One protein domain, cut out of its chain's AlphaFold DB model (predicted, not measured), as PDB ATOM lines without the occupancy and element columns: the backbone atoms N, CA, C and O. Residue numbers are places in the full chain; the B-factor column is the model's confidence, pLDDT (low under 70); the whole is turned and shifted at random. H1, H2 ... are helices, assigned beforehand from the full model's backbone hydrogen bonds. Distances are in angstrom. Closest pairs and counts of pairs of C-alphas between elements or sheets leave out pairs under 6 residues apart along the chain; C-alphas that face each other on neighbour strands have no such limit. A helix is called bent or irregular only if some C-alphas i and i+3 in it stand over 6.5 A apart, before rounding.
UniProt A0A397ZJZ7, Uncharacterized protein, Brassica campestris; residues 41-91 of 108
ATOM      1  N   ASP A  41     161.908 143.313  90.662       93.50
ATOM      2  CA  ASP A  41     163.220 143.029  91.252       93.50
ATOM      3  C   ASP A  41     163.166 141.829  92.213       93.50
ATOM      4  O   ASP A  41     163.909 140.861  92.051       93.50
ATOM      5  N   ARG A  42     162.208 141.822  93.149       95.12
ATOM      6  CA  ARG A  42     162.013 140.696  94.076       95.12
ATOM      7  C   ARG A  42     161.606 139.421  93.359       95.12
ATOM      8  O   ARG A  42     162.073 138.350  93.718       95.12
ATOM      9  N   LEU A  43     160.743 139.508  92.350       95.81
ATOM     10  CA  LEU A  43     160.366 138.350  91.542       95.81
ATOM     11  C   LEU A  43     161.605 137.749  90.858       95.81
ATOM     12  O   LEU A  43     161.774 136.529  90.869       95.81
ATOM     13  N   LEU A  44     162.465 138.589  90.279       96.38
ATOM     14  CA  LEU A  44     163.696 138.172  89.605       96.38
ATOM     15  C   LEU A  44     164.677 137.498  90.575       96.38
ATOM     16  O   LEU A  44     165.204 136.430  90.259       96.38
ATOM     17  N   VAL A  45     164.851 138.035  91.782       97.19
ATOM     18  CA  VAL A  45     165.701 137.415  92.812       97.19
ATOM     19  C   VAL A  45     165.070 136.133  93.364       97.19
ATOM     20  O   VAL A  45     165.671 135.062  93.326       97.19
ATOM     21  N   ASP A  46     163.834 136.195  93.849       96.44
ATOM     22  CA  ASP A  46     163.224 135.101  94.606       96.44
ATOM     23  C   ASP A  46     162.874 133.907  93.720       96.44
ATOM     24  O   ASP A  46     163.087 132.755  94.111       96.44
ATOM     25  N   LYS A  47     162.305 134.170  92.541       96.56
ATOM     26  CA  LYS A  47     161.798 133.122  91.651       96.56
ATOM     27  C   LYS A  47     162.832 132.703  90.619       96.56
ATOM     28  O   LYS A  47     162.953 131.510  90.354       96.56
ATOM     29  N   TYR A  48     163.545 133.667  90.044       96.25
ATOM     30  CA  TYR A  48     164.491 133.415  88.956       96.25
ATOM     31  C   TYR A  48     165.946 133.340  89.422       96.25
ATOM     32  O   TYR A  48     166.796 132.942  88.634       96.25
ATOM     33  N   LYS A  49     166.219 133.620  90.704       96.31
ATOM     34  CA  LYS A  49     167.544 133.480  91.325       96.31
ATOM     35  C   LYS A  49     168.622 134.331  90.653       96.31
ATOM     36  O   LYS A  49     169.794 133.966  90.700       96.31
ATOM     37  N   LEU A  50     168.234 135.463  90.064       94.44
ATOM     38  CA  LEU A  50     169.203 136.439  89.571       94.44
ATOM     39  C   LEU A  50     169.964 137.053  90.759       94.44
ATOM     40  O   LEU A  50     169.361 137.264  91.820       94.44
ATOM     41  N   PRO A  51     171.259 137.377  90.592       95.62
ATOM     42  CA  PRO A  51     171.981 138.220  91.536       95.62
ATOM     43  C   PRO A  51     171.224 139.529  91.770       95.62
ATOM     44  O   PRO A  51     170.683 140.108  90.833       95.62
ATOM     45  N   GLU A  52     171.198 140.022  93.009       93.88
ATOM     46  CA  GLU A  52     170.396 141.199  93.376       93.88
ATOM     47  C   GLU A  52     170.737 142.442  92.536       93.88
ATOM     48  O   GLU A  52     169.838 143.158  92.098       93.88
ATOM     49  N   ALA A  53     172.026 142.659  92.246       92.44
ATOM     50  CA  ALA A  53     172.482 143.759  91.397       92.44
ATOM     51  C   ALA A  53     171.953 143.642  89.956       92.44
ATOM     52  O   ALA A  53     171.356 144.584  89.439       92.44
ATOM     53  N   GLU A  54     172.089 142.464  89.341       92.06
ATOM     54  CA  GLU A  54     171.614 142.200  87.977       92.06
ATOM     55  C   GLU A  54     170.082 142.270  87.889       92.06
ATOM     56  O   GLU A  54     169.522 142.871  86.972       92.06
ATOM     57  N   ALA A  55     169.388 141.702  88.879       95.25
ATOM     58  CA  ALA A  55     167.935 141.755  88.982       95.25
ATOM     59  C   ALA A  55     167.426 143.197  89.060       95.25
ATOM     60  O   ALA A  55     166.412 143.521  88.437       95.25
ATOM     61  N   LYS A  56     168.123 144.062  89.804       94.12
ATOM     62  CA  LYS A  56     167.777 145.477  89.926       94.12
ATOM     63  C   LYS A  56     167.942 146.211  88.597       94.12
ATOM     64  O   LYS A  56     166.987 146.841  88.147       94.12
ATOM     65  N   GLU A  57     169.097 146.092  87.947       93.50
ATOM     66  CA  GLU A  57     169.353 146.740  86.649       93.50
ATOM     67  C   GLU A  57     168.368 146.266  85.571       93.50
ATOM     68  O   GLU A  57     167.829 147.066  84.798       93.50
ATOM     69  N   PHE A  58     168.063 144.966  85.556       94.31
ATOM     70  CA  PHE A  58     167.092 144.413  84.623       94.31
ATOM     71  C   PHE A  58     165.666 144.892  84.921       94.31
ATOM     72  O   PHE A  58     164.920 145.248  84.005       94.31
ATOM     73  N   ALA A  59     165.273 144.939  86.197       94.94
ATOM     74  CA  ALA A  59     163.969 145.450  86.602       94.94
ATOM     75  C   ALA A  59     163.799 146.934  86.245       94.94
ATOM     76  O   ALA A  59     162.707 147.326  85.824       94.94
ATOM     77  N   GLU A  60     164.851 147.746  86.372       93.75
ATOM     78  CA  GLU A  60     164.852 149.152  85.957       93.75
ATOM     79  C   GLU A  60     164.596 149.279  84.449       93.75
ATOM     80  O   GLU A  60     163.670 149.987  84.043       93.75
ATOM     81  N   PHE A  61     165.313 148.511  83.622       95.38
ATOM     82  CA  PHE A  61     165.079 148.470  82.175       95.38
ATOM     83  C   PHE A  61     163.648 148.032  81.824       95.38
ATOM     84  O   PHE A  61     162.937 148.714  81.080       95.38
ATOM     85  N   LEU A  62     163.189 146.909  82.385       95.25
ATOM     86  CA  LEU A  62     161.851 146.380  82.116       95.25
ATOM     87  C   LEU A  62     160.748 147.342  82.560       95.25
ATOM     88  O   LEU A  62     159.714 147.426  81.896       95.25
ATOM     89  N   SER A  63     160.953 148.085  83.646       93.69
ATOM     90  CA  SER A  63     159.983 149.071  84.128       93.69
ATOM     91  C   SER A  63     159.758 150.198  83.117       93.69
ATOM     92  O   SER A  63     158.618 150.628  82.945       93.69
ATOM     93  N   LEU A  64     160.799 150.623  82.391       94.00
ATOM     94  CA  LEU A  64     160.678 151.615  81.314       94.00
ATOM     95  C   LEU A  64     159.864 151.070  80.133       94.00
ATOM     96  O   LEU A  64     158.947 151.727  79.639       94.00
ATOM     97  N   VAL A  65     160.164 149.843  79.700       95.31
ATOM     98  CA  VAL A  65     159.486 149.200  78.559       95.31
ATOM     99  C   VAL A  65     158.021 148.878  78.879       95.31
ATOM    100  O   VAL A  65     157.155 148.922  77.999       95.31
ATOM    101  N   LEU A  66     157.722 148.574  80.143       95.81
ATOM    102  CA  LEU A  66     156.394 148.189  80.616       95.81
ATOM    103  C   LEU A  66     155.574 149.350  81.201       95.81
ATOM    104  O   LEU A  66     154.495 149.103  81.746       95.81
ATOM    105  N   GLU A  67     156.025 150.599  81.056       95.81
ATOM    106  CA  GLU A  67     155.306 151.787  81.531       95.81
ATOM    107  C   GLU A  67     153.844 151.795  81.041       95.81
ATOM    108  O   GLU A  67     153.522 151.436  79.905       95.81
ATOM    109  N   PHE A  68     152.909 152.177  81.906       95.56
ATOM    110  CA  PHE A  68     151.483 152.146  81.595       95.56
ATOM    111  C   PHE A  68     151.109 153.146  80.503       95.56
ATOM    112  O   PHE A  68     150.256 152.842  79.671       95.56
ATOM    113  N   ALA A  69     151.725 154.325  80.542       94.56
ATOM    114  CA  ALA A  69     151.540 155.395  79.575       94.56
ATOM    115  C   ALA A  69     152.339 155.099  78.292       94.56
ATOM    116  O   ALA A  69     153.570 155.154  78.333       94.56
ATOM    117  N   PRO A  70     151.687 154.790  77.153       93.81
ATOM    118  CA  PRO A  70     152.398 154.450  75.920       93.81
ATOM    119  C   PRO A  70     153.348 155.554  75.451       93.81
ATOM    120  O   PRO A  70     154.434 155.259  74.967       93.81
ATOM    121  N   GLU A  71     152.973 156.817  75.651       94.44
ATOM    122  CA  GLU A  71     153.755 157.998  75.279       94.44
ATOM    123  C   GLU A  71     155.066 158.155  76.060       94.44
ATOM    124  O   GLU A  71     155.937 158.917  75.649       94.44
ATOM    125  N   LYS A  72     155.210 157.454  77.188       95.06
ATOM    126  CA  LYS A  72     156.430 157.455  77.999       95.06
ATOM    127  C   LYS A  72     157.339 156.263  77.714       95.06
ATOM    128  O   LYS A  72     158.442 156.216  78.252       95.06
ATOM    129  N   ARG A  73     156.883 155.287  76.921       96.62
ATOM    130  CA  ARG A  73     157.698 154.114  76.606       96.62
ATOM    131  C   ARG A  73     158.810 154.499  75.635       96.62
ATOM    132  O   ARG A  73     158.522 155.175  74.644       96.62
ATOM    133  N   PRO A  74     160.048 154.034  75.866       96.25
ATOM    134  CA  PRO A  74     161.106 154.183  74.882       96.25
ATOM    135  C   PRO A  74     160.758 153.425  73.596       96.25
ATOM    136  O   PRO A  74     160.087 152.387  73.614       96.25
ATOM    137  N   THR A  75     161.227 153.940  72.462       96.50
ATOM    138  CA  THR A  75     161.191 153.195  71.199       96.50
ATOM    139  C   THR A  75     162.170 152.024  71.250       96.50
ATOM    140  O   THR A  75     163.112 152.020  72.039       96.50
ATOM    141  N   ALA A  76     161.999 151.038  70.364       94.81
ATOM    142  CA  ALA A  76     162.928 149.908  70.286       94.81
ATOM    143  C   ALA A  76     164.385 150.358  70.065       94.81
ATOM    144  O   ALA A  76     165.288 149.794  70.670       94.81
ATOM    145  N   GLN A  77     164.605 151.404  69.261       94.94
ATOM    146  CA  GLN A  77     165.934 151.982  69.054       94.94
ATOM    147  C   GLN A  77     166.513 152.550  70.358       94.94
ATOM    148  O   GLN A  77     167.640 152.227  70.709       94.94
ATOM    149  N   GLN A  78     165.726 153.319  71.114       94.38
ATOM    150  CA  GLN A  78     166.150 153.854  72.415       94.38
ATOM    151  C   GLN A  78     166.414 152.740  73.440       94.38
ATOM    152  O   GLN A  78     167.316 152.861  74.263       94.38
ATOM    153  N   CYS A  79     165.663 151.636  73.393       94.69
ATOM    154  CA  CYS A  79     165.917 150.481  74.255       94.69
ATOM    155  C   CYS A  79     167.292 149.851  73.999       94.69
ATOM    156  O   CYS A  79     167.930 149.419  74.953       94.69
ATOM    157  N   LEU A  80     167.743 149.795  72.740       92.25
ATOM    158  CA  LEU A  80     169.058 149.242  72.388       92.25
ATOM    159  C   LEU A  80     170.210 150.072  72.966       92.25
ATOM    160  O   LEU A  80     171.273 149.528  73.228       92.25
ATOM    161  N   GLU A  81     169.992 151.365  73.196       91.25
ATOM    162  CA  GLU A  81     170.983 152.271  73.788       91.25
ATOM    163  C   GLU A  81     171.055 152.152  75.323       91.25
ATOM    164  O   GLU A  81     171.974 152.689  75.943       91.25
ATOM    165  N   HIS A  82     170.106 151.452  75.959       90.94
ATOM    166  CA  HIS A  82     170.041 151.340  77.414       90.94
ATOM    167  C   HIS A  82     171.250 150.565  77.977       90.94
ATOM    168  O   HIS A  82     171.589 149.509  77.439       90.94
ATOM    169  N   PRO A  83     171.863 151.002  79.102       89.25
ATOM    170  CA  PRO A  83     173.056 150.364  79.668       89.25
ATOM    171  C   PRO A  83     172.928 148.849  79.848       89.25
ATOM    172  O   PRO A  83     173.841 148.123  79.476       89.25
ATOM    173  N   TRP A  84     171.766 148.378  80.315       89.56
ATOM    174  CA  TRP A  84     171.481 146.947  80.484       89.56
ATOM    175  C   TRP A  84     171.629 146.125  79.185       89.56
ATOM    176  O   TRP A  84     172.122 145.003  79.224       89.56
ATOM    177  N   MET A  85     171.271 146.684  78.022       88.44
ATOM    178  CA  MET A  85     171.443 146.008  76.726       88.44
ATOM    179  C   MET A  85     172.906 145.990  76.262       88.44
ATOM    180  O   MET A  85     173.317 145.081  75.543       88.44
ATOM    181  N   ASN A  86     173.711 146.962  76.699       80.38
ATOM    182  CA  ASN A  86     175.108 147.113  76.290       80.38
ATOM    183  C   ASN A  86     176.078 146.179  77.041       80.38
ATOM    184  O   ASN A  86     177.220 146.014  76.601       80.38
ATOM    185  N   VAL A  87     175.629 145.522  78.122       64.44
ATOM    186  CA  VAL A  87     176.437 144.580  78.929       64.44
ATOM    187  C   VAL A  87     176.793 143.299  78.156       64.44
ATOM    188  O   VAL A  87     177.798 142.657  78.441       64.44
ATOM    189  N   VAL A  88     176.053 142.953  77.096       55.00
ATOM    190  CA  VAL A  88     176.346 141.764  76.263       55.00
ATOM    191  C   VAL A  88     177.665 141.913  75.477       55.00
ATOM    192  O   VAL A  88     178.225 140.930  74.998       55.00
ATOM    193  N   SER A  89     178.219 143.127  75.390       49.81
ATOM    194  CA  SER A  89     179.514 143.387  74.743       49.81
ATOM    195  C   SER A  89     180.717 143.024  75.617       49.81
ATOM    196  O   SER A  89     181.831 142.922  75.106       49.81
ATOM    197  N   THR A  90     180.535 142.824  76.926       48.28
ATOM    198  CA  THR A  90     181.614 142.404  77.826       48.28
ATOM    199  C   THR A  90     181.604 140.893  77.992       48.28
ATOM    200  O   THR A  90     181.544 140.361  79.093       48.28
ATOM    201  N   GLN A  91     181.808 140.183  76.884       49.56
ATOM    202  CA  GLN A  91     182.357 138.825  76.888       49.56
ATOM    203  C   GLN A  91     183.830 138.803  77.387       49.56
ATOM    204  O   GLN A  91     184.533 137.817  77.206       49.56
TER     205      GLN A  91
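This is residues 41 to 91 of the 108 residues of an uncharacterized protein of Brassica campestris (UniProt A0A397ZJZ7). The long helix H2 makes one arm of a flat, open U; residues 66 to 75 turn the chain at one end, and the short helices H3 and H4 come back as the second arm. H1 folds back over the first part of H2 as a helical hairpin, roughly on the other side of H2 from H4, and residues 86 to 91 stick out at the end of the second arm. The printed part has 51 residues with four named helices, in the order H1, H2, H3, H4, and no named strand; its class is all helix. It is only just loose, close to compact, with a radius of gyration of the C-alphas of 12.1 A, and its C-alphas span 32 by 29 by 12 A.

H1 is residues 41 to 46, 8.6 A from first to last C-alpha, and begins with C-alpha 41 at (163.220, 143.029, 91.252). H2 is residues 52 to 65, the longest helix with 14 residues and 20.1 A, and ends with C-alpha 65 at (159.486, 149.200, 78.559). H3 is residues 76 to 80, 6.5 A long. H4 is residues 83 to 89, 10.7 A long, and ends with C-alpha 89 at (179.514, 143.387, 74.743). H4 is irregular, but only just: C-alphas 85 and 88 are 6.50 A apart.

H1 and H2 touch and form a helical hairpin, running opposite ways at a steep tilt of 44 degrees; their closest C-alphas, of Asp 41 and Ala 59, are 5.3 A apart. H2 and H3 are close but not clearly touching, with the closest C-alphas, of Val 65 and Cys 79, 7.8 A apart. H3 and H4 are also close but not clearly touching, with the C-alphas of Leu 80 and Asn 86 closest at 7.5 A. H2 and H4 only just touch, with 3 pairs of C-alphas within 8 A. H2 touches H4 with residues 57 to 61 alone, and the closest C-alphas of the two, those of Glu 57 and Trp 84, are 6.5 A apart. H2 and H4 run opposite ways at a steep tilt of 63 degrees. H1 is apart from H3 and from H4. Every O i to N i+4 pair is within hydrogen-bond range in H1, H2 and H3; in H4 it is 1 of 3, beside 2 of 4 O i to N i+3 pairs.

The two C-alphas farthest apart, of Ala 69 and Gln 91, are 35.1 A from each other. The printed part, residues 41 to 91, has no cut. The links H1 to H2 and H3 to H4 are tight, the link H2 to H3 with 10 residues is short, and no link is long. Residues 86 to 91, of which 86 to 89 belong to H4, stand free. The mean pLDDT of the printed part is 90.1, and residues 87 to 91 are under 70.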